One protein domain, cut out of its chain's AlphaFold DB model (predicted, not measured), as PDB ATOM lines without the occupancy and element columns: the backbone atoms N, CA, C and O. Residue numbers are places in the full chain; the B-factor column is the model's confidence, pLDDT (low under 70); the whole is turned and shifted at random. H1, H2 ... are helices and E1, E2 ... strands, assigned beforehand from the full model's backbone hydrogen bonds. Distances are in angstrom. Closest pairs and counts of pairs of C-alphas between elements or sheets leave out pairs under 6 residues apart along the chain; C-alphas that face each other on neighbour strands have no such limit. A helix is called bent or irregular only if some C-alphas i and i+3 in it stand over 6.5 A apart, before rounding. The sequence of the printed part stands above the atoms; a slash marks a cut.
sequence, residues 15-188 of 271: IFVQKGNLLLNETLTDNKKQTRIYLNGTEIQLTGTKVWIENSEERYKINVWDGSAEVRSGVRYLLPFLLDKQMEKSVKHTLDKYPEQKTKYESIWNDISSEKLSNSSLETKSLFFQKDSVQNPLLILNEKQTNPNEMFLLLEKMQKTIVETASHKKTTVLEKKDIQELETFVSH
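What this domain is: This is residues 15 to 188 of the 271 residues of an uncharacterized protein of Leptospira interrogans serovar Icterohaemorrhagiae str. Verdun HP (UniProt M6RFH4). Two antiparallel sheets lie face to face as a sandwich, the five-stranded E1 E4 E5 E8 E9 and the four-stranded E2 E3 E6 E7, with H5 laid across the other face of the larger sheet. Beyond one end of the strands the helices H1 to H4 form a second group, and the long H4 reaches back from it so that its last turns meet the ends of both sheets; residues 96 to 101 stick out at the far end. The printed part has 174 residues, with five named helices and nine named strands in the order E1 E2 E3 E4 E5 E6 H1 H2 E7 E8 H3 H4 E9 H5. The class is mixed, helices and strands. The whole is compact, with a radius of gyration of the C-alphas of 17.8 A and spans of 55 by 38 by 25 A.

How they stand to each other: The larger sheet runs E1, residues 22 to 25, E4, 50 to 55, E5, 59 to 65, E8, 120 to 125, and E9, 170 to 173. Within hydrogen-bond range are N 22 and O 53 between E1 and E4, 2.9 A, and N 54 and O 61 in the hairpin E4 and E5, 2.8 A. Also within hydrogen-bond range are N 62 and O 122 between E5 and E8, 2.8 A, and N 121 and O 172 between E8 and E9, 2.8 A. The other sheet runs E2, residues 36 to 39, E3, 42 to 46, E6, 69 to 73, and E7, 113 to 117. Its pairs include N 37 and O 44 in the hairpin E2 and E3, 2.9 A, N 43 and O 72 between E3 and E6, 2.8 A, and N 71 and O 115 between E6 and E7, 2.8 A. The two sheets form a sandwich, two sheets face to face, with the facing parts 10.3 A centre to centre and the strands of the one at 18 degrees to those of the other. H5, residues 176 to 188, is on the larger sheet at a height of 10.5 A over the sheet; it runs across the strands, at 83 degrees to E4 on the local plane. The closest C-alphas of E5 and H5 are those of Trp 65 and Ile 179, 7.0 A apart. H4, residues 148 to 166, only grazes both sheets, the larger with residues 162 to 166 and the other with 159 to 166. H4 is also the hub, the helix that touches most others. It touches H1, residues 85 to 97, about perpendicular at 76 degrees, with the C-alphas of Val 91 and Pro 148 closest at 5.6 A. It touches H2, residues 99 to 109, at a steep tilt of 41 degrees, the same way, with the C-alphas of Ile 108 and Gln 159 closest at 6.6 A. It only just touches H3, residues 137 to 142, with 3 pairs of C-alphas within 8 A, the closest those of Pro 137 and Leu 154 at 6.7 A. H1 and H2 touch only at the corner, the closest C-alphas being those of Leu 95 and Lys 102, 5.4 A apart. H2 is irregular, with C-alphas 100 and 103 at 7.0 A. Each O i to N i+4 pair is within hydrogen-bond range in H3, H4 and H5, against 8 of 9 in H1 and 3 of 7 in H2, where 5 of 8 O i to N i+3 pairs are within range.

Where its parts are: E1 begins at C-alpha 22, (-42.156, -6.688, -106.366). The longest strand by residues is E5, 19.9 A from first to last C-alpha; E8 measures 17.1 A and E4 16.4 A. H4 is the longest helix, 26.3 A, from C-alpha 148 at (-59.130, 22.622, -114.966) to C-alpha 166 at (-55.960, 4.588, -96.086). H1 measures 19.4 A, H5 18.6 A and H2 16.2 A. H5 ends at C-alpha 188, (-34.863, -19.551, -103.142).

The domain as a whole: The C-alphas farthest apart are those of Lys 97 and His 188, 57.9 A. The printed part has no cut. The links E6 to H1 and E8 to H3 are long, with 11 residues each. The mean pLDDT of the printed part is 82.7; residues 28 to 33, 80 to 88, 94 to 95, 130 to 135 and 142 to 146 are under 70.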
ATOM      1  N   ILE A  15     -39.544   3.654-109.528       89.50
ATOM      2  CA  ILE A  15     -40.246   2.473-110.041       89.50
ATOM      3  C   ILE A  15     -41.745   2.718-109.914       89.50
ATOM      4  O   ILE A  15     -42.217   3.067-108.837       89.50
ATOM      5  N   PHE A  16     -42.503   2.510-110.987       87.75
ATOM      6  CA  PHE A  16     -43.964   2.509-110.942       87.75
ATOM      7  C   PHE A  16     -44.480   1.079-111.100       87.75
ATOM      8  O   PHE A  16     -44.188   0.421-112.098       87.75
ATOM      9  N   VAL A  17     -45.234   0.594-110.114       85.88
ATOM     10  CA  VAL A  17     -45.782  -0.767-110.106       85.88
ATOM     11  C   VAL A  17     -47.269  -0.698-110.415       85.88
ATOM     12  O   VAL A  17     -48.057  -0.215-109.608       85.88
ATOM     13  N   GLN A  18     -47.662  -1.202-111.584       78.12
ATOM     14  CA  GLN A  18     -49.071  -1.237-111.977       78.12
ATOM     15  C   GLN A  18     -49.771  -2.520-111.512       78.12
ATOM     16  O   GLN A  18     -50.926  -2.473-111.091       78.12
ATOM     17  N   LYS A  19     -49.096  -3.673-111.611       80.75
ATOM     18  CA  LYS A  19     -49.634  -5.002-111.281       80.75
ATOM     19  C   LYS A  19     -48.519  -5.952-110.851       80.75
ATOM     20  O   LYS A  19     -47.376  -5.781-111.267       80.75
ATOM     21  N   GLY A  20     -48.897  -6.990-110.108       86.12
ATOM     22  CA  GLY A  20     -47.997  -8.059-109.683       86.12
ATOM     23  C   GLY A  20     -47.172  -7.694-108.454       86.12
ATOM     24  O   GLY A  20     -47.306  -6.610-107.893       86.12
ATOM     25  N   ASN A  21     -46.322  -8.625-108.040       90.94
ATOM     26  CA  ASN A  21     -45.523  -8.479-106.831       90.94
ATOM     27  C   ASN A  21     -44.118  -7.958-107.161       90.94
ATOM     28  O   ASN A  21     -43.592  -8.231-108.240       90.94
ATOM     29  N   LEU A  22     -43.503  -7.239-106.223       92.06
ATOM     30  CA  LEU A  22     -42.156  -6.688-106.366       92.06
ATOM     31  C   LEU A  22     -41.304  -7.055-105.152       92.06
ATOM     32  O   LEU A  22     -41.613  -6.650-104.033       92.06
ATOM     33  N   LEU A  23     -40.206  -7.769-105.399       92.19
ATOM     34  CA  LEU A  23     -39.127  -7.978-104.437       92.19
ATOM     35  C   LEU A  23     -37.970  -7.063-104.815       92.19
ATOM     36  O   LEU A  23     -37.511  -7.096-105.957       92.19
ATOM     37  N   LEU A  24     -37.500  -6.257-103.868       91.56
ATOM     38  CA  LEU A  24     -36.355  -5.383-104.075       91.56
ATOM     39  C   LEU A  24     -35.433  -5.430-102.856       91.56
ATOM     40  O   LEU A  24     -35.885  -5.341-101.716       91.56
ATOM     41  N   ASN A  25     -34.136  -5.536-103.121       89.69
ATOM     42  CA  ASN A  25     -33.076  -5.381-102.138       89.69
ATOM     43  C   ASN A  25     -32.276  -4.123-102.502       89.69
ATOM     44  O   ASN A  25     -31.564  -4.113-103.508       89.69
ATOM     45  N   GLU A  26     -32.446  -3.047-101.734       86.94
ATOM     46  CA  GLU A  26     -31.686  -1.812-101.920       86.94
ATOM     47  C   GLU A  26     -30.465  -1.794-100.997       86.94
ATOM     48  O   GLU A  26     -30.593  -1.749 -99.778       86.94
ATOM     49  N   THR A  27     -29.272  -1.714-101.577       79.69
ATOM     50  CA  THR A  27     -28.045  -1.405-100.837       79.69
ATOM     51  C   THR A  27     -27.720   0.083-100.953       79.69
ATOM     52  O   THR A  27     -27.524   0.588-102.061       79.69
ATOM     53  N   LEU A  28     -27.615   0.793 -99.826       69.94
ATOM     54  CA  LEU A  28     -27.222   2.207 -99.804       69.94
ATOM     55  C   LEU A  28     -25.759   2.372-100.232       69.94
ATOM     56  O   LEU A  28     -24.842   2.181 -99.439       69.94
ATOM     57  N   THR A  29     -25.531   2.774-101.480       64.94
ATOM     58  CA  THR A  29     -24.198   3.203-101.941       64.94
ATOM     59  C   THR A  29     -23.961   4.706-101.755       64.94
ATOM     60  O   THR A  29     -22.817   5.146-101.731       64.94
ATOM     61  N   ASP A  30     -25.029   5.507-101.636       65.12
ATOM     62  CA  ASP A  30     -24.993   6.957-101.389       65.12
ATOM     63  C   ASP A  30     -26.338   7.409-100.792       65.12
ATOM     64  O   ASP A  30     -27.383   7.233-101.420       65.12
ATOM     65  N   ASN A  31     -26.324   8.044 -99.615       64.19
ATOM     66  CA  ASN A  31     -27.529   8.536 -98.925       64.19
ATOM     67  C   ASN A  31     -28.326   9.575 -99.739       64.19
ATOM     68  O   ASN A  31     -29.459   9.901 -99.385       64.19
ATOM     69  N   LYS A  32     -27.743  10.120-100.814       65.00
ATOM     70  CA  LYS A  32     -28.402  11.063-101.729       65.00
ATOM     71  C   LYS A  32     -29.189  10.384-102.853       65.00
ATOM     72  O   LYS A  32     -29.929  11.077-103.551       65.00
ATOM     73  N   LYS A  33     -29.036   9.070-103.045       67.81
ATOM     74  CA  LYS A  33     -29.723   8.295-104.085       67.81
ATOM     75  C   LYS A  33     -30.703   7.324-103.437       67.81
ATOM     76  O   LYS A  33     -30.329   6.220-103.069       67.81
ATOM     77  N   GLN A  34     -31.945   7.761-103.277       79.62
ATOM     78  CA  GLN A  34     -33.006   6.949-102.680       79.62
ATOM     79  C   GLN A  34     -33.884   6.352-103.774       79.62
ATOM     80  O   GLN A  34     -34.309   7.073-104.684       79.62
ATOM     81  N   THR A  35     -34.167   5.055-103.676       89.19
ATOM     82  CA  THR A  35     -35.157   4.400-104.529       89.19
ATOM     83  C   THR A  35     -36.559   4.755-104.055       89.19
ATOM     84  O   THR A  35     -36.863   4.713-102.861       89.19
ATOM     85  N   ARG A  36     -37.429   5.105-104.999       91.12
ATOM     86  CA  ARG A  36     -38.840   5.392-104.749       91.12
ATOM     87  C   ARG A  36     -39.701   4.445-105.556       91.12
ATOM     88  O   ARG A  36     -39.542   4.338-106.770       91.12
ATOM     89  N   ILE A  37     -40.626   3.779-104.885       92.00
ATOM     90  CA  ILE A  37     -41.616   2.918-105.520       92.00
ATOM     91  C   ILE A  37     -42.968   3.614-105.432       92.00
ATOM     92  O   ILE A  37     -43.382   4.042-104.360       92.00
ATOM     93  N   TYR A  38     -43.653   3.720-106.561       90.19
ATOM     94  CA  TYR A  38     -44.972   4.315-106.679       90.19
ATOM     95  C   TYR A  38     -45.981   3.228-107.026       90.19
ATOM     96  O   TYR A  38     -45.846   2.534-108.034       90.19
ATOM     97  N   LEU A  39     -46.994   3.086-106.180       87.81
ATOM     98  CA  LEU A  39     -48.054   2.095-106.316       87.81
ATOM     99  C   LEU A  39     -49.344   2.691-105.761       87.81
ATOM    100  O   LEU A  39     -49.366   3.125-104.616       87.81
ATOM    101  N   ASN A  40     -50.428   2.688-106.542       82.69
ATOM    102  CA  ASN A  40     -51.776   3.004-106.050       82.69
ATOM    103  C   ASN A  40     -51.847   4.291-105.196       82.69
ATOM    104  O   ASN A  40     -52.381   4.296-104.089       82.69
ATOM    105  N   GLY A  41     -51.247   5.386-105.675       86.31
ATOM    106  CA  GLY A  41     -51.253   6.674-104.965       86.31
ATOM    107  C   GLY A  41     -50.459   6.668-103.661       86.31
ATOM    108  O   GLY A  41     -50.703   7.488-102.777       86.31
ATOM    109  N   THR A  42     -49.518   5.736-103.543       90.62
ATOM    110  CA  THR A  42     -48.581   5.612-102.437       90.62
ATOM    111  C   THR A  42     -47.157   5.637-102.980       90.62
ATOM    112  O   THR A  42     -46.838   4.953-103.950       90.62
ATOM    113  N   GLU A  43     -46.315   6.448-102.357       93.12
ATOM    114  CA  GLU A  43     -44.868   6.470-102.521       93.12
ATOM    115  C   GLU A  43     -44.236   5.697-101.364       93.12
ATOM    116  O   GLU A  43     -44.578   5.905-100.200       93.12
ATOM    117  N   ILE A  44     -43.307   4.812-101.697       93.38
ATOM    118  CA  ILE A  44     -42.491   4.047-100.763       93.38
ATOM    119  C   ILE A  44     -41.051   4.462-101.034       93.38
ATOM    120  O   ILE A  44     -40.458   4.070-102.041       93.38
ATOM    121  N   GLN A  45     -40.505   5.296-100.162       92.44
ATOM    122  CA  GLN A  45     -39.119   5.731-100.235       92.44
ATOM    123  C   GLN A  45     -38.256   4.797 -99.390       92.44
ATOM    124  O   GLN A  45     -38.455   4.687 -98.178       92.44
ATOM    125  N   LEU A  46     -37.305   4.128-100.032       90.81
ATOM    126  CA  LEU A  46     -36.422   3.161 -99.393       90.81
ATOM    127  C   LEU A  46     -35.177   3.838 -98.807       90.81
ATOM    128  O   LEU A  46     -34.766   4.922 -99.236       90.81
ATOM    129  N   THR A  47     -34.621   3.210 -97.771       85.19
ATOM    130  CA  THR A  47     -33.412   3.664 -97.073       85.19
ATOM    131  C   THR A  47     -32.507   2.479 -96.736       85.19
ATOM    132  O   THR A  47     -32.230   2.222 -95.568       85.19
ATOM    133  N   GLY A  48     -32.036   1.770 -97.767       72.62
ATOM    134  CA  GLY A  48     -31.145   0.613 -97.622       72.62
ATOM    135  C   GLY A  48     -31.872  -0.569 -97.020       72.62
ATOM    136  O   GLY A  48     -31.670  -0.873 -95.851       72.62
ATOM    137  N   THR A  49     -32.785  -1.139 -97.800       82.25
ATOM    138  CA  THR A  49     -33.903  -1.914 -97.275       82.25
ATOM    139  C   THR A  49     -34.249  -3.077 -98.187       82.25
ATOM    140  O   THR A  49     -34.301  -2.913 -99.412       82.25
ATOM    141  N   LYS A  50     -34.590  -4.223 -97.591       91.12
ATOM    142  CA  LYS A  50     -35.309  -5.293 -98.286       91.12
ATOM    143  C   LYS A  50     -36.807  -5.052 -98.182       91.12
ATOM    144  O   LYS A  50     -37.360  -4.841 -97.099       91.12
ATOM    145  N   VAL A  51     -37.471  -5.057 -99.331       94.00
ATOM    146  CA  VAL A  51     -38.910  -4.835 -99.422       94.00
ATOM    147  C   VAL A  51     -39.564  -5.895-100.293       94.00
ATOM    148  O   VAL A  51     -39.099  -6.203-101.391       94.00
ATOM    149  N   TRP A  52     -40.676  -6.432 -99.799       94.12
ATOM    150  CA  TRP A  52     -41.564  -7.309-100.550       94.12
ATOM    151  C   TRP A  52     -42.949  -6.685-100.622       94.12
ATOM    152  O   TRP A  52     -43.602  -6.484 -99.595       94.12
ATOM    153  N   ILE A  53     -43.378  -6.374-101.839       93.19
ATOM    154  CA  ILE A  53     -44.678  -5.786-102.131       93.19
ATOM    155  C   ILE A  53     -45.536  -6.840-102.812       93.19
ATOM    156  O   ILE A  53     -45.231  -7.287-103.916       93.19
ATOM    157  N   GLU A  54     -46.642  -7.182-102.172       91.12
ATOM    158  CA  GLU A  54     -47.700  -8.001-102.745       91.12
ATOM    159  C   GLU A  54     -48.817  -7.072-103.196       91.12
ATOM    160  O   GLU A  54     -49.374  -6.334-102.383       91.12
ATOM    161  N   ASN A  55     -49.150  -7.093-104.484       86.00
ATOM    162  CA  ASN A  55     -50.239  -6.292-105.032       86.00
ATOM    163  C   ASN A  55     -51.232  -7.222-105.726       86.00
ATOM    164  O   ASN A  55     -51.006  -7.689-106.845       86.00
ATOM    165  N   SER A  56     -52.323  -7.502-105.023       81.44
ATOM    166  CA  SER A  56     -53.440  -8.298-105.518       81.44
ATOM    167  C   SER A  56     -54.632  -7.400-105.823       81.44
ATOM    168  O   SER A  56     -54.630  -6.206-105.515       81.44
ATOM    169  N   GLU A  57     -55.676  -7.981-106.410       77.69
ATOM    170  CA  GLU A  57     -56.907  -7.238-106.640       77.69
ATOM    171  C   GLU A  57     -57.481  -6.730-105.319       77.69
ATOM    172  O   GLU A  57     -57.738  -5.552-105.212       77.69
ATOM    173  N   GLU A  58     -57.598  -7.519-104.257       81.06
ATOM    174  CA  GLU A  58     -58.328  -7.054-103.064       81.06
ATOM    175  C   GLU A  58     -57.469  -6.283-102.056       81.06
ATOM    176  O   GLU A  58     -57.963  -5.410-101.332       81.06
ATOM    177  N   ARG A  59     -56.171  -6.583-102.014       86.19
ATOM    178  CA  ARG A  59     -55.241  -6.067-101.006       86.19
ATOM    179  C   ARG A  59     -53.875  -5.762-101.591       86.19
ATOM    180  O   ARG A  59     -53.416  -6.461-102.500       86.19
ATOM    181  N   TYR A  60     -53.198  -4.793-100.990       88.38
ATOM    182  CA  TYR A  60     -51.756  -4.675-101.122       88.38
ATOM    183  C   TYR A  60     -51.082  -4.768 -99.753       88.38
ATOM    184  O   TYR A  60     -51.592  -4.253 -98.755       88.38
ATOM    185  N   LYS A  61     -49.934  -5.445 -99.711       93.44
ATOM    186  CA  LYS A  61     -49.135  -5.665 -98.504       93.44
ATOM    187  C   LYS A  61     -47.680  -5.319 -98.787       93.44
ATOM    188  O   LYS A  61     -47.142  -5.704 -99.818       93.44
ATOM    189  N   ILE A  62     -47.056  -4.582 -97.879       94.62
ATOM    190  CA  ILE A  62     -45.663  -4.150 -97.959       94.62
ATOM    191  C   ILE A  62     -44.952  -4.700 -96.732       94.62
ATOM    192  O   ILE A  62     -45.233  -4.263 -95.622       94.62
ATOM    193  N   ASN A  63     -44.022  -5.626 -96.928       95.44
ATOM    194  CA  ASN A  63     -43.140  -6.121 -95.877       95.44
ATOM    195  C   ASN A  63     -41.792  -5.418 -96.007       95.44
ATOM    196  O   ASN A  63     -41.216  -5.392 -97.095       95.44
ATOM    197  N   VAL A  64     -41.299  -4.858 -94.907       94.75
ATOM    198  CA  VAL A  64     -40.032  -4.132 -94.834       94.75
ATOM    199  C   VAL A  64     -39.172  -4.758 -93.754       94.75
ATOM    200  O   VAL A  64     -39.571  -4.786 -92.591       94.75
ATOM    201  N   TRP A  65     -37.980  -5.211 -94.121       93.81
ATOM    202  CA  TRP A  65     -36.992  -5.730 -93.182       93.81
ATOM    203  C   TRP A  65     -35.582  -5.362 -93.639       93.81
ATOM    204  O   TRP A  65     -35.389  -4.908 -94.766       93.81
ATOM    205  N   ASP A  66     -34.612  -5.509 -92.735       89.00
ATOM    206  CA  ASP A  66     -33.204  -5.187 -93.011       89.00
ATOM    207  C   ASP A  66     -33.037  -3.755 -93.557       89.00
ATOM    208  O   ASP A  66     -32.502  -3.541 -94.639       89.00
ATOM    209  N   GLY A  67     -33.620  -2.781 -92.842       89.06
ATOM    210  CA  GLY A  67     -33.653  -1.370 -93.235       89.06
ATOM    211  C   GLY A  67     -34.913  -0.632 -92.775       89.06
ATOM    212  O   GLY A  67     -35.608  -1.049 -91.837       89.06
ATOM    213  N   SER A  68     -35.221   0.485 -93.440       90.88
ATOM    214  CA  SER A  68     -36.490   1.199 -93.247       90.88
ATOM    215  C   SER A  68     -37.085   1.772 -94.534       90.88
ATOM    216  O   SER A  68     -36.393   1.992 -95.528       90.88
ATOM    217  N   ALA A  69     -38.386   2.023 -94.535       93.19
ATOM    218  CA  ALA A  69     -39.063   2.699 -95.631       93.19
ATOM    219  C   ALA A  69     -40.008   3.771 -95.094       93.19
ATOM    220  O   ALA A  69     -40.653   3.584 -94.062       93.19
ATOM    221  N   GLU A  70     -40.112   4.883 -95.808       94.25
ATOM    222  CA  GLU A  70     -41.162   5.871 -95.584       94.25
ATOM    223  C   GLU A  70     -42.275   5.642 -96.597       94.25
ATOM    224  O   GLU A  70     -42.051   5.702 -97.805       94.25
ATOM    225  N   VAL A  71     -43.475   5.366 -96.097       93.81
ATOM    226  CA  VAL A  71     -44.665   5.113 -96.899       93.81
ATOM    227  C   VAL A  71     -45.599   6.299 -96.768       93.81
ATOM    228  O   VAL A  71     -46.105   6.593 -95.684       93.81
ATOM    229  N   ARG A  72     -45.845   6.986 -97.878       94.25
ATOM    230  CA  ARG A  72     -46.697   8.174 -97.933       94.25
ATOM    231  C   ARG A  72     -47.779   7.966 -98.971       94.25
ATOM    232  O   ARG A  72     -47.499   7.480-100.058       94.25
ATOM    233  N   SER A  73     -49.011   8.337 -98.654       92.12
ATOM    234  CA  SER A  73     -50.147   8.174 -99.566       92.12
ATOM    235  C   SER A  73     -50.832   9.510 -99.797       92.12
ATOM    236  O   SER A  73     -50.942  10.323 -98.881       92.12
ATOM    237  N   GLY A  74     -51.290   9.747-101.022       91.56
ATOM    238  CA  GLY A  74     -51.759  11.053-101.461       91.56
ATOM    239  C   GLY A  74     -51.970  11.098-102.966       91.56
ATOM    240  O   GLY A  74     -51.341  10.356-103.724       91.56
ATOM    241  N   VAL A  75     -52.834  12.010-103.415       88.06
ATOM    242  CA  VAL A  75     -53.130  12.182-104.845       88.06
ATOM    243  C   VAL A  75     -51.850  12.466-105.626       88.06
ATOM    244  O   VAL A  75     -51.638  11.871-106.676       88.06
ATOM    245  N   ARG A  76     -50.936  13.271-105.063       86.25
ATOM    246  CA  ARG A  76     -49.650  13.637-105.677       86.25
ATOM    247  C   ARG A  76     -48.762  12.461-106.084       86.25
ATOM    248  O   ARG A  76     -47.860  12.667-106.878       86.25
ATOM    249  N   TYR A  77     -48.992  11.257-105.564       87.69
ATOM    250  CA  TYR A  77     -48.193  10.069-105.876       87.69
ATOM    251  C   TYR A  77     -48.735   9.243-107.038       87.69
ATOM    252  O   TYR A  77     -48.052   8.348-107.529       87.69
ATOM    253  N   LEU A  78     -49.937   9.561-107.518       81.31
ATOM    254  CA  LEU A  78     -50.461   9.045-108.783       81.31
ATOM    255  C   LEU A  78     -49.866   9.796-109.977       81.31
ATOM    256  O   LEU A  78     -49.707   9.255-111.064       81.31
ATOM    257  N   LEU A  79     -49.556  11.070-109.773       72.19
ATOM    258  CA  LEU A  79     -49.432  12.047-110.845       72.19
ATOM    259  C   LEU A  79     -48.084  12.094-111.576       72.19
ATOM    260  O   LEU A  79     -48.124  12.404-112.763       72.19
ATOM    261  N   PRO A  80     -46.922  11.743-110.985       69.25
ATOM    262  CA  PRO A  80     -45.635  11.807-111.681       69.25
ATOM    263  C   PRO A  80     -45.577  10.972-112.965       69.25
ATOM    264  O   PRO A  80     -44.753  11.249-113.831       69.25
ATOM    265  N   PHE A  81     -46.451   9.971-113.092       66.62
ATOM    266  CA  PHE A  81     -46.547   9.096-114.260       66.62
ATOM    267  C   PHE A  81     -47.814   9.327-115.092       66.62
ATOM    268  O   PHE A  81     -47.928   8.764-116.176       66.62
ATOM    269  N   LEU A  82     -48.767  10.118-114.588       66.12
ATOM    270  CA  LEU A  82     -50.096  10.278-115.187       66.12
ATOM    271  C   LEU A  82     -50.389  11.699-115.674       66.12
ATOM    272  O   LEU A  82     -51.214  11.858-116.566       66.12
ATOM    273  N   LEU A  83     -49.748  12.730-115.113       64.62
ATOM    274  CA  LEU A  83     -49.965  14.117-115.519       64.62
ATOM    275  C   LEU A  83     -48.801  14.658-116.343       64.62
ATOM    276  O   LEU A  83     -47.636  14.573-115.955       64.62
ATOM    277  N   ASP A  84     -49.143  15.328-117.440       64.75
ATOM    278  CA  ASP A  84     -48.222  16.215-118.143       64.75
ATOM    279  C   ASP A  84     -47.817  17.385-117.218       64.75
ATOM    280  O   ASP A  84     -48.667  18.032-116.595       64.75
ATOM    281  N   LYS A  85     -46.515  17.710-117.162       67.44
ATOM    282  CA  LYS A  85     -45.975  18.883-116.446       67.44
ATOM    283  C   LYS A  85     -46.671  20.192-116.847       67.44
ATOM    284  O   LYS A  85     -46.741  21.120-116.039       67.44
ATOM    285  N   GLN A  86     -47.156  20.314-118.085       66.38
ATOM    286  CA  GLN A  86     -47.941  21.478-118.509       66.38
ATOM    287  C   GLN A  86     -49.314  21.526-117.837       66.38
ATOM    288  O   GLN A  86     -49.791  22.604-117.487       66.38
ATOM    289  N   MET A  87     -49.925  20.369-117.600       68.25
ATOM    290  CA  MET A  87     -51.237  20.271-116.975       68.25
ATOM    291  C   MET A  87     -51.176  20.621-115.486       68.25
ATOM    292  O   MET A  87     -52.020  21.372-115.005       68.25
ATOM    293  N   GLU A  88     -50.118  20.203-114.782       69.62
ATOM    294  CA  GLU A  88     -49.868  20.619-113.393       69.62
ATOM    295  C   GLU A  88     -49.758  22.151-113.269       69.62
ATOM    296  O   GLU A  88     -50.350  22.762-112.374       69.62
ATOM    297  N   LYS A  89     -49.038  22.796-114.197       73.75
ATOM    298  CA  LYS A  89     -48.923  24.262-114.245       73.75
ATOM    299  C   LYS A  89     -50.266  24.932-114.530       73.75
ATOM    300  O   LYS A  89     -50.574  25.938-113.896       73.75
ATOM    301  N   SER A  90     -51.063  24.375-115.440       71.88
ATOM    302  CA  SER A  90     -52.396  24.889-115.772       71.88
ATOM    303  C   SER A  90     -53.363  24.794-114.595       71.88
ATOM    304  O   SER A  90     -54.053  25.771-114.312       71.88
ATOM    305  N   VAL A  91     -53.366  23.671-113.863       70.44
ATOM    306  CA  VAL A  91     -54.161  23.526-112.633       70.44
ATOM    307  C   VAL A  91     -53.758  24.606-111.638       70.44
ATOM    308  O   VAL A  91     -54.624  25.365-111.220       70.44
ATOM    309  N   LYS A  92     -52.456  24.752-111.340       72.00
ATOM    310  CA  LYS A  92     -51.944  25.788-110.421       72.00
ATOM    311  C   LYS A  92     -52.333  27.207-110.852       72.00
ATOM    312  O   LYS A  92     -52.804  27.979-110.027       72.00
ATOM    313  N   HIS A  93     -52.197  27.533-112.136       74.12
ATOM    314  CA  HIS A  93     -52.538  28.854-112.668       74.12
ATOM    315  C   HIS A  93     -54.040  29.169-112.571       74.12
ATOM    316  O   HIS A  93     -54.419  30.312-112.321       74.12
ATOM    317  N   THR A  94     -54.916  28.173-112.738       69.62
ATOM    318  CA  THR A  94     -56.353  28.359-112.490       69.62
ATOM    319  C   THR A  94     -56.631  28.708-111.025       69.62
ATOM    320  O   THR A  94     -57.502  29.534-110.766       69.62
ATOM    321  N   LEU A  95     -55.862  28.180-110.064       67.19
ATOM    322  CA  LEU A  95     -56.043  28.488-108.633       67.19
ATOM    323  C   LEU A  95     -55.745  29.940-108.302       67.19
ATOM    324  O   LEU A  95     -56.447  30.545-107.496       67.19
ATOM    325  N   ASP A  96     -54.732  30.513-108.946       72.69
ATOM    326  CA  ASP A  96     -54.380  31.915-108.731       72.69
ATOM    327  C   ASP A  96     -55.492  32.868-109.208       72.69
ATOM    328  O   ASP A  96     -55.568  34.001-108.738       72.69
ATOM    329  N   LYS A  97     -56.406  32.403-110.076       75.44
ATOM    330  CA  LYS A  97     -57.611  33.149-110.475       75.44
ATOM    331  C   LYS A  97     -58.781  33.019-109.494       75.44
ATOM    332  O   LYS A  97     -59.666  33.870-109.524       75.44
ATOM    333  N   TYR A  98     -58.797  31.996-108.636       72.56
ATOM    334  CA  TYR A  98     -59.887  31.712-107.690       72.56
ATOM    335  C   TYR A  98     -59.346  31.524-106.257       72.56
ATOM    336  O   TYR A  98     -59.301  30.403-105.741       72.56
ATOM    337  N   PRO A  99     -58.939  32.611-105.577       71.44
ATOM    338  CA  PRO A  99     -58.250  32.542-104.284       71.44
ATOM    339  C   PRO A  99     -59.080  31.911-103.157       71.44
ATOM    340  O   PRO A  99     -58.511  31.258-102.289       71.44
ATOM    341  N   GLU A 100     -60.410  32.027-103.184       74.94
ATOM    342  CA  GLU A 100     -61.305  31.384-102.199       74.94
ATOM    343  C   GLU A 100     -61.220  29.855-102.233       74.94
ATOM    344  O   GLU A 100     -61.413  29.164-101.234       74.94
ATOM    345  N   GLN A 101     -60.909  29.321-103.407       72.69
ATOM    346  CA  GLN A 101     -60.786  27.901-103.650       72.69
ATOM    347  C   GLN A 101     -59.361  27.407-103.374       72.69
ATOM    348  O   GLN A 101     -59.185  26.274-102.942       72.69
ATOM    349  N   LYS A 102     -58.350  28.269-103.501       78.44
ATOM    350  CA  LYS A 102     -56.926  27.936-103.352       78.44
ATOM    351  C   LYS A 102     -56.607  27.029-102.157       78.44
ATOM    352  O   LYS A 102     -55.979  25.994-102.351       78.44
ATOM    353  N   THR A 103     -57.116  27.332-100.963       79.31
ATOM    354  CA  THR A 103     -56.870  26.528 -99.748       79.31
ATOM    355  C   THR A 103     -57.424  25.102 -99.848       79.31
ATOM    356  O   THR A 103     -56.756  24.144 -99.460       79.31
ATOM    357  N   LYS A 104     -58.636  24.936-100.399       78.94
ATOM    358  CA  LYS A 104     -59.244  23.614-100.642       78.94
ATOM    359  C   LYS A 104     -58.425  22.817-101.660       78.94
ATOM    360  O   LYS A 104     -58.377  21.597-101.602       78.94
ATOM    361  N   TYR A 105     -57.795  23.501-102.606       75.06
ATOM    362  CA  TYR A 105     -57.045  22.849-103.667       75.06
ATOM    363  C   TYR A 105     -55.643  22.464-103.218       75.06
ATOM    364  O   TYR A 105     -55.193  21.362-103.514       75.06
ATOM    365  N   GLU A 106     -54.971  23.330-102.463       81.75
ATOM    366  CA  GLU A 106     -53.689  23.022-101.831       81.75
ATOM    367  C   GLU A 106     -53.804  21.791-100.924       81.75
ATOM    368  O   GLU A 106     -52.923  20.931-100.949       81.75
ATOM    369  N   SER A 107     -54.927  21.628-100.216       85.06
ATOM    370  CA  SER A 107     -55.140  20.463 -99.354       85.06
ATOM    371  C   SER A 107     -55.277  19.133-100.108       85.06
ATOM    372  O   SER A 107     -55.008  18.089 -99.513       85.06
ATOM    373  N   ILE A 108     -55.611  19.135-101.408       85.50
ATOM    374  CA  ILE A 108     -55.630  17.916-102.242       85.50
ATOM    375  C   ILE A 108     -54.231  17.319-102.410       85.50
ATOM    376  O   ILE A 108     -54.065  16.100-102.493       85.50
ATOM    377  N   TRP A 109     -53.215  18.181-102.438       83.44
ATOM    378  CA  TRP A 109     -51.822  17.801-102.663       83.44
ATOM    379  C   TRP A 109     -51.100  17.355-101.393       83.44
ATOM    380  O   TRP A 109     -49.970  16.868-101.474       83.44
ATOM    381  N   ASN A 110     -51.730  17.522-100.232       88.62
ATOM    382  CA  ASN A 110     -51.164  17.095 -98.964       88.62
ATOM    383  C   ASN A 110     -51.130  15.569 -98.859       88.62
ATOM    384  O   ASN A 110     -51.949  14.856 -99.447       88.62
ATOM    385  N   ASP A 111     -50.180  15.078 -98.068       91.12
ATOM    386  CA  ASP A 111     -50.164  13.670 -97.695       91.12
ATOM    387  C   ASP A 111     -51.409  13.353 -96.870       91.12
ATOM    388  O   ASP A 111     -51.722  14.031 -95.893       91.12
ATOM    389  N   ILE A 112     -52.115  12.305 -97.279       92.81
ATOM    390  CA  ILE A 112     -53.267  11.753 -96.562       92.81
ATOM    391  C   ILE A 112     -52.783  10.916 -95.376       92.81
ATOM    392  O   ILE A 112     -53.409  10.887 -94.322       92.81
ATOM    393  N   SER A 113     -51.660  10.224 -95.551       91.81
ATOM    394  CA  SER A 113     -51.046   9.403 -94.510       91.81
ATOM    395  C   SER A 113     -49.546   9.316 -94.731       91.81
ATOM    396  O   SER A 113     -49.108   9.259 -95.882       91.81
ATOM    397  N   SER A 114     -48.791   9.228 -93.641       94.06
ATOM    398  CA  SER A 114     -47.343   9.045 -93.649       94.06
ATOM    399  C   SER A 114     -46.950   8.085 -92.532       94.06
ATOM    400  O   SER A 114     -47.275   8.324 -91.372       94.06
ATOM    401  N   GLU A 115     -46.232   7.025 -92.878       93.19
ATOM    402  CA  GLU A 115     -45.792   5.981 -91.954       93.19
ATOM    403  C   GLU A 115     -44.327   5.636 -92.201       93.19
ATOM    404  O   GLU A 115     -43.858   5.625 -93.338       93.19
ATOM    405  N   LYS A 116     -43.600   5.327 -91.127       94.56
ATOM    406  CA  LYS A 116     -42.243   4.792 -91.211       94.56
ATOM    407  C   LYS A 116     -42.274   3.315 -90.844       94.56
ATOM    408  O   LYS A 116     -42.701   2.964 -89.747       94.56
ATOM    409  N   LEU A 117     -41.817   2.469 -91.757       94.06
ATOM    410  CA  LEU A 117     -41.763   1.020 -91.602       94.06
ATOM    411  C   LEU A 117     -40.323   0.570 -91.377       94.06
ATOM    412  O   LEU A 117     -39.406   1.045 -92.044       94.06
ATOM    413  N   SER A 118     -40.126  -0.349 -90.440       93.81
ATOM    414  CA  SER A 118     -38.852  -1.023 -90.192       93.81
ATOM    415  C   SER A 118     -39.142  -2.311 -89.441       93.81
ATOM    416  O   SER A 118     -39.774  -2.268 -88.385       93.81
ATOM    417  N   ASN A 119     -38.720  -3.444 -90.007       94.12
ATOM    418  CA  ASN A 119     -39.101  -4.778 -89.533       94.12
ATOM    419  C   ASN A 119     -40.613  -4.870 -89.284       94.12
ATOM    420  O   ASN A 119     -41.079  -5.271 -88.216       94.12
ATOM    421  N   SER A 120     -41.389  -4.415 -90.264       96.06
ATOM    422  CA  SER A 120     -42.839  -4.324 -90.168       96.06
ATOM    423  C   SER A 120     -43.511  -4.589 -91.509       96.06
ATOM    424  O   SER A 120     -42.927  -4.424 -92.581       96.06
ATOM    425  N   SER A 121     -44.764  -5.017 -91.427       95.25
ATOM    426  CA  SER A 121     -45.664  -5.200 -92.551       95.25
ATOM    427  C   SER A 121     -46.802  -4.192 -92.474       95.25
ATOM    428  O   SER A 121     -47.482  -4.111 -91.450       95.25
ATOM    429  N   LEU A 122     -47.046  -3.485 -93.573       95.19
ATOM    430  CA  LEU A 122     -48.209  -2.632 -93.784       95.19
ATOM    431  C   LEU A 122     -49.147  -3.301 -94.787       95.19
ATOM    432  O   LEU A 122     -48.763  -3.546 -95.928       95.19
ATOM    433  N   GLU A 123     -50.383  -3.562 -94.382       93.75
ATOM    434  CA  GLU A 123     -51.437  -4.098 -95.242       93.75
ATOM    435  C   GLU A 123     -52.571  -3.084 -95.377       93.75
ATOM    436  O   GLU A 123     -52.938  -2.411 -94.414       93.75
ATOM    437  N   THR A 124     -53.147  -2.973 -96.571       90.50
ATOM    438  CA  THR A 124     -54.390  -2.226 -96.785       90.50
ATOM    439  C   THR A 124     -55.155  -2.745 -98.000       90.50
ATOM    440  O   THR A 124     -54.678  -3.592 -98.760       90.50
ATOM    441  N   LYS A 125     -56.377  -2.243 -98.179       88.25
ATOM    442  CA  LYS A 125     -57.209  -2.544 -99.343       88.25
ATOM    443  C   LYS A 125     -56.559  -2.011-100.617       88.25
ATOM    444  O   LYS A 125     -55.913  -0.963-100.616       88.25
ATOM    445  N   SER A 126     -56.756  -2.722-101.719       83.62
ATOM    446  CA  SER A 126     -56.329  -2.216-103.020       83.62
ATOM    447  C   SER A 126     -57.149  -0.993-103.425       83.62
ATOM    448  O   SER A 126     -58.344  -0.884-103.120       83.62
ATOM    449  N   LEU A 127     -56.498  -0.057-104.109       83.44
ATOM    450  CA  LEU A 127     -57.119   1.188-104.532       83.44
ATOM    451  C   LEU A 127     -57.807   0.988-105.882       83.44
ATOM    452  O   LEU A 127     -57.150   0.881-106.916       83.44
ATOM    453  N   PHE A 128     -59.138   1.007-105.877       76.19
ATOM    454  CA  PHE A 128     -59.935   0.969-107.099       76.19
ATOM    455  C   PHE A 128     -60.780   2.219-107.250       76.19
ATOM    456  O   PHE A 128     -61.681   2.481-106.459       76.19
ATOM    457  N   PHE A 129     -60.552   2.939-108.343       73.38
ATOM    458  CA  PHE A 129     -61.312   4.139-108.680       73.38
ATOM    459  C   PHE A 129     -62.587   3.869-109.504       73.38
ATOM    460  O   PHE A 129     -63.321   4.802-109.820       73.38
ATOM    461  N   GLN A 130     -62.853   2.612-109.877       65.56
ATOM    462  CA  GLN A 130     -63.945   2.233-110.788       65.56
ATOM    463  C   GLN A 130     -65.241   1.772-110.103       65.56
ATOM    464  O   GLN A 130     -66.198   1.488-110.814       65.56
ATOM    465  N   LYS A 131     -65.314   1.701-108.766       56.62
ATOM    466  CA  LYS A 131     -66.465   1.082-108.074       56.62
ATOM    467  C   LYS A 131     -67.834   1.682-108.442       56.62
ATOM    468  O   LYS A 131     -68.792   0.926-108.525       56.62
ATOM    469  N   ASP A 132     -67.892   2.979-108.755       52.69
ATOM    470  CA  ASP A 132     -69.152   3.714-108.983       52.69
ATOM    471  C   ASP A 132     -69.167   4.524-110.297       52.69
ATOM    472  O   ASP A 132     -69.875   5.522-110.420       52.69
ATOM    473  N   SER A 133     -68.308   4.188-111.266       57.22
ATOM    474  CA  SER A 133     -68.051   5.029-112.444       57.22
ATOM    475  C   SER A 133     -67.953   4.210-113.725       57.22
ATOM    476  O   SER A 133     -67.234   3.217-113.770       57.22
ATOM    477  N   VAL A 134     -68.601   4.682-114.796       57.62
ATOM    478  CA  VAL A 134     -68.513   4.078-116.141       57.62
ATOM    479  C   VAL A 134     -67.083   4.161-116.704       57.62
ATOM    480  O   VAL A 134     -66.682   3.329-117.514       57.62
ATOM    481  N   GLN A 135     -66.283   5.136-116.253       63.25
ATOM    482  CA  GLN A 135     -64.910   5.363-116.718       63.25
ATOM    483  C   GLN A 135     -63.912   5.441-115.560       63.25
ATOM    484  O   GLN A 135     -64.220   5.960-114.488       63.25
ATOM    485  N   ASN A 136     -62.698   4.925-115.777       70.94
ATOM    486  CA  ASN A 136     -61.616   4.983-114.798       70.94
ATOM    487  C   ASN A 136     -61.099   6.429-114.675       70.94
ATOM    488  O   ASN A 136     -60.581   6.957-115.660       70.94
ATOM    489  N   PRO A 137     -61.160   7.050-113.486       72.25
ATOM    490  CA  PRO A 137     -60.603   8.376-113.234       72.25
ATOM    491  C   PRO A 137     -59.152   8.564-113.706       72.25
ATOM    492  O   PRO A 137     -58.795   9.641-114.167       72.25
ATOM    493  N   LEU A 138     -58.318   7.521-113.655       75.12
ATOM    494  CA  LEU A 138     -56.929   7.583-114.129       75.12
ATOM    495  C   LEU A 138     -56.825   7.715-115.656       75.12
ATOM    496  O   LEU A 138     -55.864   8.297-116.147       75.12
ATOM    497  N   LEU A 139     -57.801   7.187-116.404       73.06
ATOM    498  CA  LEU A 139     -57.855   7.347-117.860       73.06
ATOM    499  C   LEU A 139     -58.241   8.777-118.228       73.06
ATOM    500  O   LEU A 139     -57.585   9.369-119.074       73.06
ATOM    501  N   ILE A 140     -59.221   9.349-117.523       73.06
ATOM    502  CA  ILE A 140     -59.646  10.743-117.717       73.06
ATOM    503  C   ILE A 140     -58.482  11.702-117.411       73.06
ATOM    504  O   ILE A 140     -58.234  12.634-118.167       73.06
ATOM    505  N   LEU A 141     -57.695  11.437-116.356       70.62
ATOM    506  CA  LEU A 141     -56.486  12.222-116.057       70.62
ATOM    507  C   LEU A 141     -55.429  12.183-117.168       70.62
ATOM    508  O   LEU A 141     -54.649  13.123-117.286       70.62
ATOM    509  N   ASN A 142     -55.369  11.106-117.946       67.56
ATOM    510  CA  ASN A 142     -54.393  10.948-119.021       67.56
ATOM    511  C   ASN A 142     -54.840  11.646-120.326       67.56
ATOM    512  O   ASN A 142     -54.064  11.764-121.276       67.56
ATOM    513  N   GLU A 143     -56.089  12.113-120.406       68.50
ATOM    514  CA  GLU A 143     -56.612  12.794-121.588       68.50
ATOM    515  C   GLU A 143     -56.203  14.277-121.621       68.50
ATOM    516  O   GLU A 143     -56.378  15.040-120.669       68.50
ATOM    517  N   LYS A 144     -55.670  14.711-122.771       59.91
ATOM    518  CA  LYS A 144     -55.007  16.016-122.965       59.91
ATOM    519  C   LYS A 144     -55.926  17.251-122.905       59.91
ATOM    520  O   LYS A 144     -55.423  18.363-123.032       59.91
ATOM    521  N   GLN A 145     -57.245  17.094-122.765       57.88
ATOM    522  CA  GLN A 145     -58.223  18.194-122.867       57.88
ATOM    523  C   GLN A 145     -59.225  18.251-121.704       57.88
ATOM    524  O   GLN A 145     -60.377  18.630-121.894       57.88
ATOM    525  N   THR A 146     -58.808  17.923-120.483       63.56
ATOM    526  CA  THR A 146     -59.710  18.087-119.334       63.56
ATOM    527  C   THR A 146     -59.726  19.546-118.865       63.56
ATOM    528  O   THR A 146     -58.672  20.139-118.612       63.56
ATOM    529  N   ASN A 147     -60.915  20.141-118.727       74.88
ATOM    530  CA  ASN A 147     -61.083  21.469-118.133       74.88
ATOM    531  C   ASN A 147     -60.469  21.488-116.713       74.88
ATOM    532  O   ASN A 147     -60.727  20.562-115.941       74.88
ATOM    533  N   PRO A 148     -59.702  22.523-116.312       74.44
ATOM    534  CA  PRO A 148     -59.130  22.622-114.966       74.44
ATOM    535  C   PRO A 148     -60.119  22.392-113.809       74.44
ATOM    536  O   PRO A 148     -59.741  21.804-112.796       74.44
ATOM    537  N   ASN A 149     -61.380  22.809-113.952       75.88
ATOM    538  CA  ASN A 149     -62.404  22.599-112.924       75.88
ATOM    539  C   ASN A 149     -62.859  21.132-112.847       75.88
ATOM    540  O   ASN A 149     -63.044  20.593-111.758       75.88
ATOM    541  N   GLU A 150     -63.010  20.464-113.991       79.94
ATOM    542  CA  GLU A 150     -63.365  19.037-114.057       79.94
ATOM    543  C   GLU A 150     -62.223  18.167-113.534       79.94
ATOM    544  O   GLU A 150     -62.440  17.255-112.735       79.94
ATOM    545  N   MET A 151     -60.994  18.517-113.914       79.25
ATOM    546  CA  MET A 151     -59.760  17.941-113.391       79.25
ATOM    547  C   MET A 151     -59.726  18.026-111.865       79.25
ATOM    548  O   MET A 151     -59.421  17.048-111.190       79.25
ATOM    549  N   PHE A 152     -60.097  19.170-111.290       80.50
ATOM    550  CA  PHE A 152     -60.125  19.303-109.843       80.50
ATOM    551  C   PHE A 152     -61.163  18.412-109.164       80.50
ATOM    552  O   PHE A 152     -60.836  17.725-108.199       80.50
ATOM    553  N   LEU A 153     -62.397  18.399-109.669       83.12
ATOM    554  CA  LEU A 153     -63.448  17.529-109.138       83.12
ATOM    555  C   LEU A 153     -63.022  16.055-109.191       83.12
ATOM    556  O   LEU A 153     -63.312  15.282-108.276       83.12
ATOM    557  N   LEU A 154     -62.278  15.680-110.234       84.69
ATOM    558  CA  LEU A 154     -61.700  14.354-110.376       84.69
ATOM    559  C   LEU A 154     -60.624  14.068-109.320       84.69
ATOM    560  O   LEU A 154     -60.667  13.017-108.679       84.69
ATOM    561  N   LEU A 155     -59.698  15.004-109.094       85.62
ATOM    562  CA  LEU A 155     -58.671  14.884-108.055       85.62
ATOM    563  C   LEU A 155     -59.289  14.838-106.647       85.62
ATOM    564  O   LEU A 155     -58.839  14.053-105.816       85.62
ATOM    565  N   GLU A 156     -60.356  15.600-106.385       86.50
ATOM    566  CA  GLU A 156     -61.118  15.549-105.127       86.50
ATOM    567  C   GLU A 156     -61.776  14.180-104.926       86.50
ATOM    568  O   GLU A 156     -61.710  13.606-103.836       86.50
ATOM    569  N   LYS A 157     -62.369  13.614-105.983       88.00
ATOM    570  CA  LYS A 157     -62.931  12.259-105.943       88.00
ATOM    571  C   LYS A 157     -61.847  11.222-105.644       88.00
ATOM    572  O   LYS A 157     -62.038  10.385-104.766       88.00
ATOM    573  N   MET A 158     -60.697  11.307-106.317       87.69
ATOM    574  CA  MET A 158     -59.563  10.416-106.055       87.69
ATOM    575  C   MET A 158     -59.050  10.547-104.624       87.69
ATOM    576  O   MET A 158     -58.785   9.534-103.981       87.69
ATOM    577  N   GLN A 159     -58.937  11.777-104.113       89.94
ATOM    578  CA  GLN A 159     -58.502  12.026-102.744       89.94
ATOM    579  C   GLN A 159     -59.406  11.303-101.747       89.94
ATOM    580  O   GLN A 159     -58.899  10.593-100.883       89.94
ATOM    581  N   LYS A 160     -60.732  11.417-101.900       90.19
ATOM    582  CA  LYS A 160     -61.707  10.726-101.040       90.19
ATOM    583  C   LYS A 160     -61.520   9.211-101.067       90.19
ATOM    584  O   LYS A 160     -61.415   8.601-100.009       90.19
ATOM    585  N   THR A 161     -61.367   8.615-102.251       89.81
ATOM    586  CA  THR A 161     -61.114   7.169-102.372       89.81
ATOM    587  C   THR A 161     -59.800   6.753-101.700       89.81
ATOM    588  O   THR A 161     -59.739   5.705-101.054       89.81
ATOM    589  N   ILE A 162     -58.742   7.567-101.799       90.56
ATOM    590  CA  ILE A 162     -57.473   7.289-101.108       90.56
ATOM    591  C   ILE A 162     -57.642   7.411 -99.588       90.56
ATOM    592  O   ILE A 162     -57.126   6.557 -98.875       90.56
ATOM    593  N   VAL A 163     -58.374   8.412 -99.083       91.62
ATOM    594  CA  VAL A 163     -58.683   8.563 -97.646       91.62
ATOM    595  C   VAL A 163     -59.424   7.334 -97.119       91.62
ATOM    596  O   VAL A 163     -59.022   6.749 -96.115       91.62
ATOM    597  N   GLU A 164     -60.468   6.903 -97.824       90.56
ATOM    598  CA  GLU A 164     -61.233   5.702 -97.478       90.56
ATOM    599  C   GLU A 164     -60.371   4.440 -97.515       90.56
ATOM    600  O   GLU A 164     -60.510   3.564 -96.672       90.56
ATOM    601  N   THR A 165     -59.452   4.329 -98.471       88.75
ATOM    602  CA  THR A 165     -58.547   3.176 -98.549       88.75
ATOM    603  C   THR A 165     -57.514   3.218 -97.422       88.75
ATOM    604  O   THR A 165     -57.253   2.208 -96.772       88.75
ATOM    605  N   ALA A 166     -56.959   4.395 -97.129       88.44
ATOM    606  CA  ALA A 166     -55.960   4.588 -96.086       88.44
ATOM    607  C   ALA A 166     -56.505   4.314 -94.674       88.44
ATOM    608  O   ALA A 166     -55.740   3.880 -93.818       88.44
ATOM    609  N   SER A 167     -57.809   4.482 -94.430       88.75
ATOM    610  CA  SER A 167     -58.419   4.155 -93.130       88.75
ATOM    611  C   SER A 167     -58.421   2.654 -92.805       88.75
ATOM    612  O   SER A 167     -58.579   2.280 -91.647       88.75
ATOM    613  N   HIS A 168     -58.205   1.793 -93.803       89.25
ATOM    614  CA  HIS A 168     -58.112   0.340 -93.636       89.25
ATOM    615  C   HIS A 168     -56.676  -0.156 -93.438       89.25
ATOM    616  O   HIS A 168     -56.445  -1.365 -93.426       89.25
ATOM    617  N   LYS A 169     -55.708   0.759 -93.320       91.50
ATOM    618  CA  LYS A 169     -54.311   0.401 -93.109       91.50
ATOM    619  C   LYS A 169     -54.123  -0.306 -91.778       91.50
ATOM    620  O   LYS A 169     -54.621   0.125 -90.739       91.50
ATOM    621  N   LYS A 170     -53.350  -1.383 -91.822       94.06
ATOM    622  CA  LYS A 170     -52.957  -2.161 -90.660       94.06
ATOM    623  C   LYS A 170     -51.459  -2.402 -90.713       94.06
ATOM    624  O   LYS A 170     -50.967  -3.096 -91.601       94.06
ATOM    625  N   THR A 171     -50.763  -1.874 -89.716       95.56
ATOM    626  CA  THR A 171     -49.329  -2.091 -89.537       95.56
ATOM    627  C   THR A 171     -49.107  -3.144 -88.462       95.56
ATOM    628  O   THR A 171     -49.739  -3.134 -87.408       95.56
ATOM    629  N   THR A 172     -48.222  -4.088 -88.755       96.00
ATOM    630  CA  THR A 172     -47.878  -5.233 -87.907       96.00
ATOM    631  C   THR A 172     -46.365  -5.332 -87.817       96.00
ATOM    632  O   THR A 172     -45.673  -5.119 -88.810       96.00
ATOM    633  N   VAL A 173     -45.833  -5.598 -86.627       96.31
ATOM    634  CA  VAL A 173     -44.392  -5.826 -86.449       96.31
ATOM    635  C   VAL A 173     -44.072  -7.230 -86.951       96.31
ATOM    636  O   VAL A 173     -44.820  -8.156 -86.652       96.31
ATOM    637  N   LEU A 174     -42.991  -7.371 -87.716       93.62
ATOM    638  CA  LEU A 174     -42.507  -8.673 -88.166       93.62
ATOM    639  C   LEU A 174     -41.708  -9.319 -87.038       93.62
ATOM    640  O   LEU A 174     -40.729  -8.753 -86.541       93.62
ATOM    641  N   GLU A 175     -42.117 -10.513 -86.635       95.25
ATOM    642  CA  GLU A 175     -41.371 -11.308 -85.678       95.25
ATOM    643  C   GLU A 175     -40.144 -11.945 -86.338       95.25
ATOM    644  O   GLU A 175     -40.001 -12.010 -87.562       95.25
ATOM    645  N   LYS A 176     -39.228 -12.470 -85.517       92.62
ATOM    646  CA  LYS A 176     -38.017 -13.139 -86.020       92.62
ATOM    647  C   LYS A 176     -38.341 -14.279 -86.988       92.62
ATOM    648  O   LYS A 176     -37.597 -14.473 -87.944       92.62
ATOM    649  N   LYS A 177     -39.428 -15.016 -86.733       93.50
ATOM    650  CA  LYS A 177     -39.886 -16.103 -87.601       93.50
ATOM    651  C   LYS A 177     -40.303 -15.569 -88.973       93.50
ATOM    652  O   LYS A 177     -39.826 -16.083 -89.976       93.50
ATOM    653  N   ASP A 178     -41.084 -14.489 -89.011       91.62
ATOM    654  CA  ASP A 178     -41.530 -13.861 -90.261       91.62
ATOM    655  C   ASP A 178     -40.338 -13.390 -91.105       91.62
ATOM    656  O   ASP A 178     -40.279 -13.623 -92.310       91.62
ATOM    657  N   ILE A 179     -39.343 -12.766 -90.464       91.81
ATOM    658  CA  ILE A 179     -38.121 -12.314 -91.145       91.81
ATOM    659  C   ILE A 179     -37.334 -13.510 -91.697       91.81
ATOM    660  O   ILE A 179     -36.855 -13.458 -92.827       91.81
ATOM    661  N   GLN A 180     -37.217 -14.607 -90.942       92.06
ATOM    662  CA  GLN A 180     -36.551 -15.825 -91.419       92.06
ATOM    663  C   GLN A 180     -37.271 -16.455 -92.616       92.06
ATOM    664  O   GLN A 180     -36.612 -16.908 -93.554       92.06
ATOM    665  N   GLU A 181     -38.603 -16.469 -92.612       91.50
ATOM    666  CA  GLU A 181     -39.405 -16.942 -93.745       91.50
ATOM    667  C   GLU A 181     -39.185 -16.065 -94.986       91.50
ATOM    668  O   GLU A 181     -38.966 -16.594 -96.078       91.50
ATOM    669  N   LEU A 182     -39.143 -14.737 -94.820       91.94
ATOM    670  CA  LEU A 182     -38.846 -13.793 -95.902       91.94
ATOM    671  C   LEU A 182     -37.430 -13.984 -96.466       91.94
ATOM    672  O   LEU A 182     -37.271 -14.075 -97.680       91.94
ATOM    673  N   GLU A 183     -36.403 -14.120 -95.623       90.88
ATOM    674  CA  GLU A 183     -35.027 -14.397 -96.074       90.88
ATOM    675  C   GLU A 183     -34.917 -15.742 -96.804       90.88
ATOM    676  O   GLU A 183     -34.251 -15.865 -97.836       90.88
ATOM    677  N   THR A 184     -35.631 -16.754 -96.307       88.38
ATOM    678  CA  THR A 184     -35.715 -18.054 -96.974       88.38
ATOM    679  C   THR A 184     -36.348 -17.885 -98.354       88.38
ATOM    680  O   THR A 184     -35.787 -18.367 -99.333       88.38
ATOM    681  N   PHE A 185     -37.450 -17.145 -98.476       85.50
ATOM    682  CA  PHE A 185     -38.073 -16.853 -99.768       85.50
ATOM    683  C   PHE A 185     -37.105 -16.159-100.744       85.50
ATOM    684  O   PHE A 185     -36.973 -16.618-101.878       85.50
ATOM    685  N   VAL A 186     -36.369 -15.129-100.303       84.06
ATOM    686  CA  VAL A 186     -35.380 -14.425-101.146       84.06
ATOM    687  C   VAL A 186     -34.293 -15.375-101.655       84.06
ATOM    688  O   VAL A 186     -34.031 -15.423-102.856       84.06
ATOM    689  N   SER A 187     -33.706 -16.187-100.772       80.25
ATOM    690  CA  SER A 187     -32.626 -17.111-101.156       80.25
ATOM    691  C   SER A 187     -33.054 -18.173-102.182       80.25
ATOM    692  O   SER A 187     -32.251 -18.570-103.028       80.25
ATOM    693  N   HIS A 188     -34.321 -18.599-102.165       73.88
ATOM    694  CA  HIS A 188     -34.863 -19.551-103.142       73.88
ATOM    695  C   HIS A 188     -35.178 -18.920-104.499       73.88
ATOM    696  O   HIS A 188     -35.144 -19.613-105.516       73.88
TER     697      HIS A 188